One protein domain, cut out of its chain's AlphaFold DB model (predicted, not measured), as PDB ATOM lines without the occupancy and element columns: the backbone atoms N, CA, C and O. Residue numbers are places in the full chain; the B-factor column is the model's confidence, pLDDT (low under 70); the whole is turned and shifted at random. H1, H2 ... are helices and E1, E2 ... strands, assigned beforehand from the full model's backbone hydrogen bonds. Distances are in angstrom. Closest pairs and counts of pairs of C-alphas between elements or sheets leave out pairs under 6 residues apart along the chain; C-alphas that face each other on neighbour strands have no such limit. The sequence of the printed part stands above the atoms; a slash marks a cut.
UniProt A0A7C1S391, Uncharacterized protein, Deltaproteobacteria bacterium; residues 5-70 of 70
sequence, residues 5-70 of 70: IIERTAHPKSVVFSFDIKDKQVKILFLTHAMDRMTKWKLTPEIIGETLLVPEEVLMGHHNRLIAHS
ATOM      1  N   ILE A   5      16.997  38.056 -21.156       93.44
ATOM      2  CA  ILE A   5      17.962  39.125 -21.423       93.44
ATOM      3  C   ILE A   5      17.346  40.441 -20.966       93.44
ATOM      4  O   ILE A   5      16.320  40.863 -21.495       93.44
ATOM      5  N   ILE A   6      17.997  41.097 -20.012       95.12
ATOM      6  CA  ILE A   6      17.522  42.351 -19.414       95.12
ATOM      7  C   ILE A   6      18.272  43.578 -19.938       95.12
ATOM      8  O   ILE A   6      17.767  44.692 -19.863       95.12
ATOM      9  N   GLU A   7      19.471  43.392 -20.495       95.12
ATOM     10  CA  GLU A   7      20.299  44.489 -20.994       95.12
ATOM     11  C   GLU A   7      21.249  44.001 -22.091       95.12
ATOM     12  O   GLU A   7      21.736  42.864 -22.068       95.12
ATOM     13  N   ARG A   8      21.543  44.892 -23.043       95.94
ATOM     14  CA  ARG A   8      22.549  44.696 -24.090       95.94
ATOM     15  C   ARG A   8      23.440  45.929 -24.147       95.94
ATOM     16  O   ARG A   8      22.949  47.023 -24.406       95.94
ATOM     17  N   THR A   9      24.739  45.750 -23.925       96.75
ATOM     18  CA  THR A   9      25.715  46.850 -23.908       96.75
ATOM     19  C   THR A   9      26.819  46.606 -24.928       96.75
ATOM     20  O   THR A   9      27.365  45.505 -25.019       96.75
ATOM     21  N   ALA A  10      27.170  47.637 -25.698       95.19
ATOM     22  CA  ALA A  10      28.285  47.577 -26.637       95.19
ATOM     23  C   ALA A  10      29.621  47.399 -25.899       95.19
ATOM     24  O   ALA A  10      29.857  47.993 -24.848       95.19
ATOM     25  N   HIS A  11      30.518  46.598 -26.464       95.56
ATOM     26  CA  HIS A  11      31.847  46.354 -25.919       95.56
ATOM     27  C   HIS A  11      32.876  46.380 -27.057       95.56
ATOM     28  O   HIS A  11      32.563  45.920 -28.152       95.56
ATOM     29  N   PRO A  12      34.131  46.826 -26.846       93.69
ATOM     30  CA  PRO A  12      35.123  46.896 -27.928       93.69
ATOM     31  C   PRO A  12      35.347  45.575 -28.681       93.69
ATOM     32  O   PRO A  12      35.754  45.573 -29.836       93.69
ATOM     33  N   LYS A  13      35.078  44.441 -28.020       91.69
ATOM     34  CA  LYS A  13      35.198  43.093 -28.600       91.69
ATOM     35  C   LYS A  13      33.896  42.511 -29.173       91.69
ATOM     36  O   LYS A  13      33.972  41.376 -29.638       91.69
ATOM     37  N   SER A  14      32.753  43.214 -29.051       94.62
ATOM     38  CA  SER A  14      31.404  42.920 -29.599       94.62
ATOM     39  C   SER A  14      30.284  43.417 -28.653       94.62
ATOM     40  O   SER A  14      30.077  44.623 -28.544       94.62
ATOM     41  N   VAL A  15      29.556  42.536 -27.951       95.81
ATOM     42  CA  VAL A  15      28.350  42.884 -27.175       95.81
ATOM     43  C   VAL A  15      28.292  42.067 -25.883       95.81
ATOM     44  O   VAL A  15      28.495  40.850 -25.890       95.81
ATOM     45  N   VAL A  16      28.005  42.742 -24.771       97.31
ATOM     46  CA  VAL A  16      27.716  42.125 -23.473       97.31
ATOM     47  C   VAL A  16      26.207  42.013 -23.306       97.31
ATOM     48  O   VAL A  16      25.487  42.999 -23.468       97.31
ATOM     49  N   PHE A  17      25.746  40.822 -22.946       97.00
ATOM     50  CA  PHE A  17      24.354  40.542 -22.620       97.00
ATOM     51  C   PHE A  17      24.242  40.257 -21.125       97.00
ATOM     52  O   PHE A  17      24.966  39.404 -20.601       97.00
ATOM     53  N   SER A  18      23.351  40.976 -20.449       96.75
ATOM     54  CA  SER A  18      22.996  40.709 -19.055       96.75
ATOM     55  C   SER A  18      21.763  39.807 -19.037       96.75
ATOM     56  O   SER A  18      20.724  40.162 -19.595       96.75
ATOM     57  N   PHE A  19      21.894  38.649 -18.400       95.94
ATOM     58  CA  PHE A  19      20.837  37.668 -18.194       95.94
ATOM     59  C   PHE A  19      20.388  37.697 -16.739       95.94
ATOM     60  O   PHE A  19      21.229  37.752 -15.840       95.94
ATOM     61  N   ASP A  20      19.083  37.611 -16.519       94.44
ATOM     62  CA  ASP A  20      18.508  37.353 -15.203       94.44
ATOM     63  C   ASP A  20      18.121  35.875 -15.079       94.44
ATOM     64  O   ASP A  20      17.453  35.310 -15.955       94.44
ATOM     65  N   ILE A  21      18.600  35.232 -14.014       92.00
ATOM     66  CA  ILE A  21      18.372  33.819 -13.717       92.00
ATOM     67  C   ILE A  21      18.381  33.575 -12.205       92.00
ATOM     68  O   ILE A  21      19.394  33.777 -11.542       92.00
ATOM     69  N   LYS A  22      17.278  33.045 -11.657       87.12
ATOM     70  CA  LYS A  22      17.151  32.674 -10.227       87.12
ATOM     71  C   LYS A  22      17.623  33.792  -9.281       87.12
ATOM     72  O   LYS A  22      18.473  33.551  -8.423       87.12
ATOM     73  N   ASP A  23      17.129  35.008  -9.508       87.06
ATOM     74  CA  ASP A  23      17.474  36.211  -8.736       87.06
ATOM     75  C   ASP A  23      18.972  36.575  -8.781       87.06
ATOM     76  O   ASP A  23      19.498  37.272  -7.909       87.06
ATOM     77  N   LYS A  24      19.689  36.085  -9.800       92.06
ATOM     78  CA  LYS A  24      21.085  36.414 -10.076       92.06
ATOM     79  C   LYS A  24      21.208  37.011 -11.462       92.06
ATOM     80  O   LYS A  24      20.693  36.479 -12.440       92.06
ATOM     81  N   GLN A  25      22.023  38.053 -11.549       94.62
ATOM     82  CA  GLN A  25      22.420  38.624 -12.825       94.62
ATOM     83  C   GLN A  25      23.750  38.035 -13.276       94.62
ATOM     84  O   GLN A  25      24.747  38.076 -12.550       94.62
ATOM     85  N   VAL A  26      23.771  37.515 -14.497       95.62
ATOM     86  CA  VAL A  26      24.972  36.988 -15.142       95.62
ATOM     87  C   VAL A  26      25.237  37.786 -16.409       95.62
ATOM     88  O   VAL A  26      24.339  38.000 -17.216       95.62
ATOM     89  N   LYS A  27      26.479  38.233 -16.602       96.25
ATOM     90  CA  LYS A  27      26.893  38.956 -17.810       96.25
ATOM     91  C   LYS A  27      27.747  38.052 -18.683       96.25
ATOM     92  O   LYS A  27      28.753  37.523 -18.217       96.25
ATOM     93  N   ILE A  28      27.371  37.911 -19.951       95.75
ATOM     94  CA  ILE A  28      28.122  37.137 -20.944       95.75
ATOM     95  C   ILE A  28      28.582  38.080 -22.053       95.75
ATOM     96  O   ILE A  28      27.778  38.773 -22.675       95.75
ATOM     97  N   LEU A  29      29.891  38.102 -22.309       97.00
ATOM     98  CA  LEU A  29      30.467  38.756 -23.480       97.00
ATOM     99  C   LEU A  29      30.490  37.763 -24.643       97.00
ATOM    100  O   LEU A  29      31.301  36.835 -24.650       97.00
ATOM    101  N   PHE A  30      29.666  37.997 -25.661       95.56
ATOM    102  CA  PHE A  30      29.797  37.283 -26.925       95.56
ATOM    103  C   PHE A  30      30.758  38.040 -27.829       95.56
ATOM    104  O   PHE A  30      30.465  39.153 -28.259       95.56
ATOM    105  N   LEU A  31      31.911  37.434 -28.112       96.94
ATOM    106  CA  LEU A  31      32.909  37.979 -29.036       96.94
ATOM    107  C   LEU A  31      32.352  38.076 -30.462       96.94
ATOM    108  O   LEU A  31      31.445  37.326 -30.820       96.94
ATOM    109  N   THR A  32      32.944  38.932 -31.298       96.19
ATOM    110  CA  THR A  32      32.512  39.141 -32.693       96.19
ATOM    111  C   THR A  32      32.332  37.827 -33.450       96.19
ATOM    112  O   THR A  32      31.264  37.567 -33.989       96.19
ATOM    113  N   HIS A  33      33.314  36.921 -33.376       96.06
ATOM    114  CA  HIS A  33      33.223  35.620 -34.046       96.06
ATOM    115  C   HIS A  33      32.080  34.737 -33.530       96.06
ATOM    116  O   HIS A  33      31.552  33.926 -34.288       96.06
ATOM    117  N   ALA A  34      31.694  34.863 -32.258       95.44
ATOM    118  CA  ALA A  34      30.541  34.147 -31.724       95.44
ATOM    119  C   ALA A  34      29.235  34.735 -32.278       95.44
ATOM    120  O   ALA A  34      28.366  33.974 -32.693       95.44
ATOM    121  N   MET A  35      29.131  36.067 -32.362       95.56
ATOM    122  CA  MET A  35      27.989  36.749 -32.989       95.56
ATOM    123  C   MET A  35      27.842  36.368 -34.463       95.56
ATOM    124  O   MET A  35      26.758  35.967 -34.877       95.56
ATOM    125  N   ASP A  36      28.936  36.377 -35.230       96.38
ATOM    126  CA  ASP A  36      28.927  35.983 -36.644       96.38
ATOM    127  C   ASP A  36      28.428  34.542 -36.830       96.38
ATOM    128  O   ASP A  36      27.649  34.240 -37.738       96.38
ATOM    129  N   ARG A  37      28.867  33.626 -35.954       97.31
ATOM    130  CA  ARG A  37      28.438  32.220 -35.970       97.31
ATOM    131  C   ARG A  37      26.972  32.069 -35.588       97.31
ATOM    132  O   ARG A  37      26.270  31.322 -36.266       97.31
ATOM    133  N   MET A  38      26.507  32.801 -34.576       96.19
ATOM    134  CA  MET A  38      25.093  32.845 -34.205       96.19
ATOM    135  C   MET A  38      24.234  33.292 -35.388       96.19
ATOM    136  O   MET A  38      23.305  32.584 -35.766       96.19
ATOM    137  N   THR A  39      24.599  34.391 -36.057       95.94
ATOM    138  CA  THR A  39      23.894  34.861 -37.258       95.94
ATOM    139  C   THR A  39      23.917  33.820 -38.376       95.94
ATOM    140  O   THR A  39      22.870  33.506 -38.943       95.94
ATOM    141  N   LYS A  40      25.085  33.228 -38.667       98.00
ATOM    142  CA  LYS A  40      25.231  32.198 -39.708       98.00
ATOM    143  C   LYS A  40      24.333  30.984 -39.464       98.00
ATOM    144  O   LYS A  40      23.805  30.417 -40.418       98.00
ATOM    145  N   TRP A  41      24.178  30.575 -38.209       97.31
ATOM    146  CA  TRP A  41      23.377  29.414 -37.820       97.31
ATOM    147  C   TRP A  41      21.949  29.765 -37.400       97.31
ATOM    148  O   TRP A  41      21.204  28.871 -37.013       97.31
ATOM    149  N   LYS A  42      21.549  31.039 -37.523       97.06
ATOM    150  CA  LYS A  42      20.230  31.546 -37.113       97.06
ATOM    151  C   LYS A  42      19.910  31.249 -35.640       97.06
ATOM    152  O   LYS A  42      18.762  30.993 -35.291       97.06
ATOM    153  N   LEU A  43      20.932  31.287 -34.788       95.62
ATOM    154  CA  LEU A  43      20.807  31.139 -33.341       95.62
ATOM    155  C   LEU A  43      20.628  32.515 -32.708       95.62
ATOM    156  O   LEU A  43      21.252  33.489 -33.137       95.62
ATOM    157  N   THR A  44      19.787  32.592 -31.681       94.12
ATOM    158  CA  THR A  44      19.568  33.833 -30.940       94.12
ATOM    159  C   THR A  44      20.400  33.849 -29.653       94.12
ATOM    160  O   THR A  44      20.678  32.786 -29.089       94.12
ATOM    161  N   PRO A  45      20.804  35.033 -29.155       93.56
ATOM    162  CA  PRO A  45      21.492  35.149 -27.870       93.56
ATOM    163  C   PRO A  45      20.702  34.545 -26.705       93.56
ATOM    164  O   PRO A  45      21.307  34.078 -25.746       93.56
ATOM    165  N   GLU A  46      19.368  34.537 -26.789       92.62
ATOM    166  CA  GLU A  46      18.476  33.922 -25.805       92.62
ATOM    167  C   GLU A  46      18.698  32.407 -25.730       92.62
ATOM    168  O   GLU A  46      18.976  31.904 -24.648       92.62
ATOM    169  N   ILE A  47      18.667  31.704 -26.871       92.56
ATOM    170  CA  ILE A  47      18.877  30.245 -26.924       92.56
ATOM    171  C   ILE A  47      20.285  29.887 -26.440       92.56
ATOM    172  O   ILE A  47      20.461  28.975 -25.639       92.56
ATOM    173  N   ILE A  48      21.304  30.631 -26.883       93.75
ATOM    174  CA  ILE A  48      22.687  30.385 -26.450       93.75
ATOM    175  C   ILE A  48      22.857  30.656 -24.953       93.75
ATOM    176  O   ILE A  48      23.531  29.896 -24.261       93.75
ATOM    177  N   GLY A  49      22.266  31.739 -24.445       93.50
ATOM    178  CA  GLY A  49      22.284  32.068 -23.025       93.50
ATOM    179  C   GLY A  49      21.611  30.994 -22.177       93.50
ATOM    180  O   GLY A  49      22.179  30.590 -21.166       93.50
ATOM    181  N   GLU A  50      20.457  30.488 -22.615       92.19
ATOM    182  CA  GLU A  50      19.751  29.391 -21.953       92.19
ATOM    183  C   GLU A  50      20.613  28.126 -21.906       92.19
ATOM    184  O   GLU A  50      20.863  27.615 -20.817       92.19
ATOM    185  N   THR A  51      21.172  27.692 -23.040       92.38
ATOM    186  CA  THR A  51      22.087  26.539 -23.109       92.38
ATOM    187  C   THR A  51      23.287  26.685 -22.171       92.38
ATOM    188  O   THR A  51      23.673  25.732 -21.503       92.38
ATOM    189  N   LEU A  52      23.891  27.874 -22.084       93.56
ATOM    190  CA  LEU A  52      25.072  28.095 -21.240       93.56
ATOM    191  C   LEU A  52      24.745  28.192 -19.743       93.56
ATOM    192  O   LEU A  52      25.570  27.798 -18.918       93.56
ATOM    193  N   LEU A  53      23.593  28.760 -19.382       93.62
ATOM    194  CA  LEU A  53      23.223  29.047 -17.989       93.62
ATOM    195  C   LEU A  53      22.348  27.959 -17.360       93.62
ATOM    196  O   LEU A  53      22.316  27.831 -16.135       93.62
ATOM    197  N   VAL A  54      21.637  27.191 -18.186       92.75
ATOM    198  CA  VAL A  54      20.736  26.103 -17.791       92.75
ATOM    199  C   VAL A  54      20.983  24.856 -18.656       92.75
ATOM    200  O   VAL A  54      20.049  24.345 -19.272       92.75
ATOM    201  N   PRO A  55      22.225  24.344 -18.731       93.12
ATOM    202  CA  PRO A  55      22.482  23.103 -19.451       93.12
ATOM    203  C   PRO A  55      21.820  21.908 -18.752       93.12
ATOM    204  O   PRO A  55      21.688  21.897 -17.525       93.12
ATOM    205  N   GLU A  56      21.467  20.881 -19.525       93.81
ATOM    206  CA  GLU A  56      21.051  19.582 -18.982       93.81
ATOM    207  C   GLU A  56      22.223  18.892 -18.275       93.81
ATOM    208  O   GLU A  56      22.067  18.327 -17.192       93.81
ATOM    209  N   GLU A  57      23.417  18.995 -18.864       95.00
ATOM    210  CA  GLU A  57      24.651  18.424 -18.337       95.00
ATOM    211  C   GLU A  57      25.839  19.369 -18.561       95.00
ATOM    212  O   GLU A  57      25.935  20.078 -19.565       95.00
ATOM    213  N   VAL A  58      26.789  19.371 -17.622       95.69
ATOM    214  CA  VAL A  58      28.068  20.072 -17.774       95.69
ATOM    215  C   VAL A  58      29.194  19.052 -17.831       95.69
ATOM    216  O   VAL A  58      29.498  18.389 -16.841       95.69
ATOM    217  N   LEU A  59      29.843  18.967 -18.989       95.44
ATOM    218  CA  LEU A  59      30.941  18.043 -19.245       95.44
ATOM    219  C   LEU A  59      32.301  18.721 -19.053       95.44
ATOM    220  O   LEU A  59      32.465  19.917 -19.306       95.44
ATOM    221  N   MET A  60      33.310  17.940 -18.663       96.44
ATOM    222  CA  MET A  60      34.703  18.388 -18.630       96.44
ATOM    223  C   MET A  60      35.400  18.040 -19.950       96.44
ATOM    224  O   MET A  60      35.613  16.875 -20.273       96.44
ATOM    225  N   GLY A  61      35.767  19.062 -20.717       93.31
ATOM    226  CA  GLY A  61      36.544  18.950 -21.946       93.31
ATOM    227  C   GLY A  61      38.046  19.170 -21.745       93.31
ATOM    228  O   GLY A  61      38.544  19.412 -20.644       93.31
ATOM    229  N   HIS A  62      38.792  19.143 -22.855       94.62
ATOM    230  CA  HIS A  62      40.240  19.377 -22.853       94.62
ATOM    231  C   HIS A  62      40.622  20.723 -22.230       94.62
ATOM    232  O   HIS A  62      39.979  21.742 -22.503       94.62
ATOM    233  N   HIS A  63      41.750  20.732 -21.511       94.38
ATOM    234  CA  HIS A  63      42.303  21.902 -20.821       94.38
ATOM    235  C   HIS A  63      41.351  22.487 -19.762       94.38
ATOM    236  O   HIS A  63      41.227  23.705 -19.657       94.38
ATOM    237  N   ASN A  64      40.664  21.626 -18.999       92.44
ATOM    238  CA  ASN A  64      39.728  22.011 -17.929       92.44
ATOM    239  C   ASN A  64      38.602  22.946 -18.397       92.44
ATOM    240  O   ASN A  64      38.095  23.764 -17.629       92.44
ATOM    241  N   ARG A  65      38.219  22.852 -19.673       93.56
ATOM    242  CA  ARG A  65      37.102  23.629 -20.209       93.56
ATOM    243  C   ARG A  65      35.802  22.926 -19.873       93.56
ATOM    244  O   ARG A  65      35.684  21.730 -20.108       93.56
ATOM    245  N   LEU A  66      34.831  23.671 -19.368       94.62
ATOM    246  CA  LEU A  66      33.479  23.163 -19.179       94.62
ATOM    247  C   LEU A  66      32.704  23.298 -20.488       94.62
ATOM    248  O   LEU A  66      32.810  24.318 -21.174       94.62
ATOM    249  N   ILE A  67      31.952  22.262 -20.836       93.44
ATOM    250  CA  ILE A  67      31.097  22.218 -22.018       93.44
ATOM    251  C   ILE A  67      29.663  22.093 -21.522       93.44
ATOM    252  O   ILE A  67      29.317  21.113 -20.867       93.44
ATOM    253  N   ALA A  68      28.853  23.100 -21.825       93.81
ATOM    254  CA  ALA A  68      27.414  23.039 -21.637       93.81
ATOM    255  C   ALA A  68      26.810  22.098 -22.689       93.81
ATOM    256  O   ALA A  68      27.020  22.307 -23.887       93.81
ATOM    257  N   HIS A  69      26.098  21.071 -22.236       88.25
ATOM    258  CA  HIS A  69      25.355  20.138 -23.072       88.25
ATOM    259  C   HIS A  69      23.858  20.299 -22.776       88.25
ATOM    260  O   HIS A  69      23.452  20.372 -21.613       88.25
ATOM    261  N   SER A  70      23.055  20.438 -23.829       79.12
ATOM    262  CA  SER A  70      21.607  20.691 -23.789       79.12
ATOM    263  C   SER A  70      20.871  19.726 -24.697       79.12
ATOM    264  O   SER A  70      21.531  19.177 -25.610       79.12
TER     265      SER A  70
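What this domain is: This is residues 5 to 70 of the 70 residues of an uncharacterized protein of Deltaproteobacteria bacterium (UniProt A0A7C1S391). A twisted sheet of three strands, E1 to E3, has helix H2 over one face, and beyond H2 lies a small separate hairpin of two strands, E4 and E5, so that H2 sits between the two strand parts. The other helix, H1, runs on directly from E3 at one end of the larger sheet and only grazes that sheet. The printed part has 66 residues with five named strands and two named helices, in the order E1 E2 E3 H1 H2 E4 E5; the sheets, E1 - E2 - E3 and E4 - E5, are antiparallel, and the class is mixed, helices and strands. The whole is only just compact, close to loose, with a radius of gyration of the C-alphas of 12.5 A and spans of 31 by 30 by 23 A.

How they stand to each other: E1, residues 5 to 11, and E2, residues 14 to 21, form a hairpin, antiparallel at 157 degrees, with N 9 and O 16 within hydrogen-bond range at 2.9 A. E2 forms a second hairpin with E3, residues 24 to 31, also at 157 degrees, with N 19 and O 26 at 2.8 A. These three strands are a meander, each strand the antiparallel neighbour of the one before; E1 and E3 are the edge strands, and the sheet is only just strongly twisted, its C-alphas lying up to 4.5 A off the best plane. H1, residues 32 to 41, only grazes this sheet with its residues 32 to 38; its closest C-alphas to E2 are those of Thr 32 and Ser 14, 5.0 A apart. H2, residues 45 to 53, is on the sheet at a height over the sheet of 8.8 A. Dropped onto the local plane, 4 of its 9 C-alphas fall on E2, 2 on E1 and 2 on E3: it lies over E2, and only just not over E1 and E3 as well, and it runs only just slantwise to the strands, at 59.6 degrees to E2 on the local plane. H1 and H2 are close but not clearly touching, with the closest C-alphas, of Met 38 and Pro 45, 7.6 A apart; their lines are only just about perpendicular, at 72 degrees. In both helices every O i to N i+4 pair is within hydrogen-bond range. E4, residues 57 to 61, and E5, residues 65 to 69, form a hairpin, antiparallel at 147 degrees, with N 61 and O 65 at 2.7 A. The closest C-alphas of H2 and E5 are those of Leu 52 and Ala 68, 5.6 A apart. E4 and E5 are apart from E1, E2, E3 and H1.

Where its parts are: E1 begins at C-alpha 5, (17.962, 39.125, -21.423), and measures 16.3 A. E2 measures 22.5 A and E3 22.4 A. H1, 14.3 A long, begins at C-alpha 32, (32.512, 39.141, -32.693). E5 ends at C-alpha 69, (25.355, 20.138, -23.072).

The domain as a whole: The C-alphas farthest apart, of Ile 6 and His 62, are 32.5 A apart. The printed part has no cut, and the six links between its named elements are tight. The mean pLDDT of the printed part is 94.3, and no printed residue is under 70.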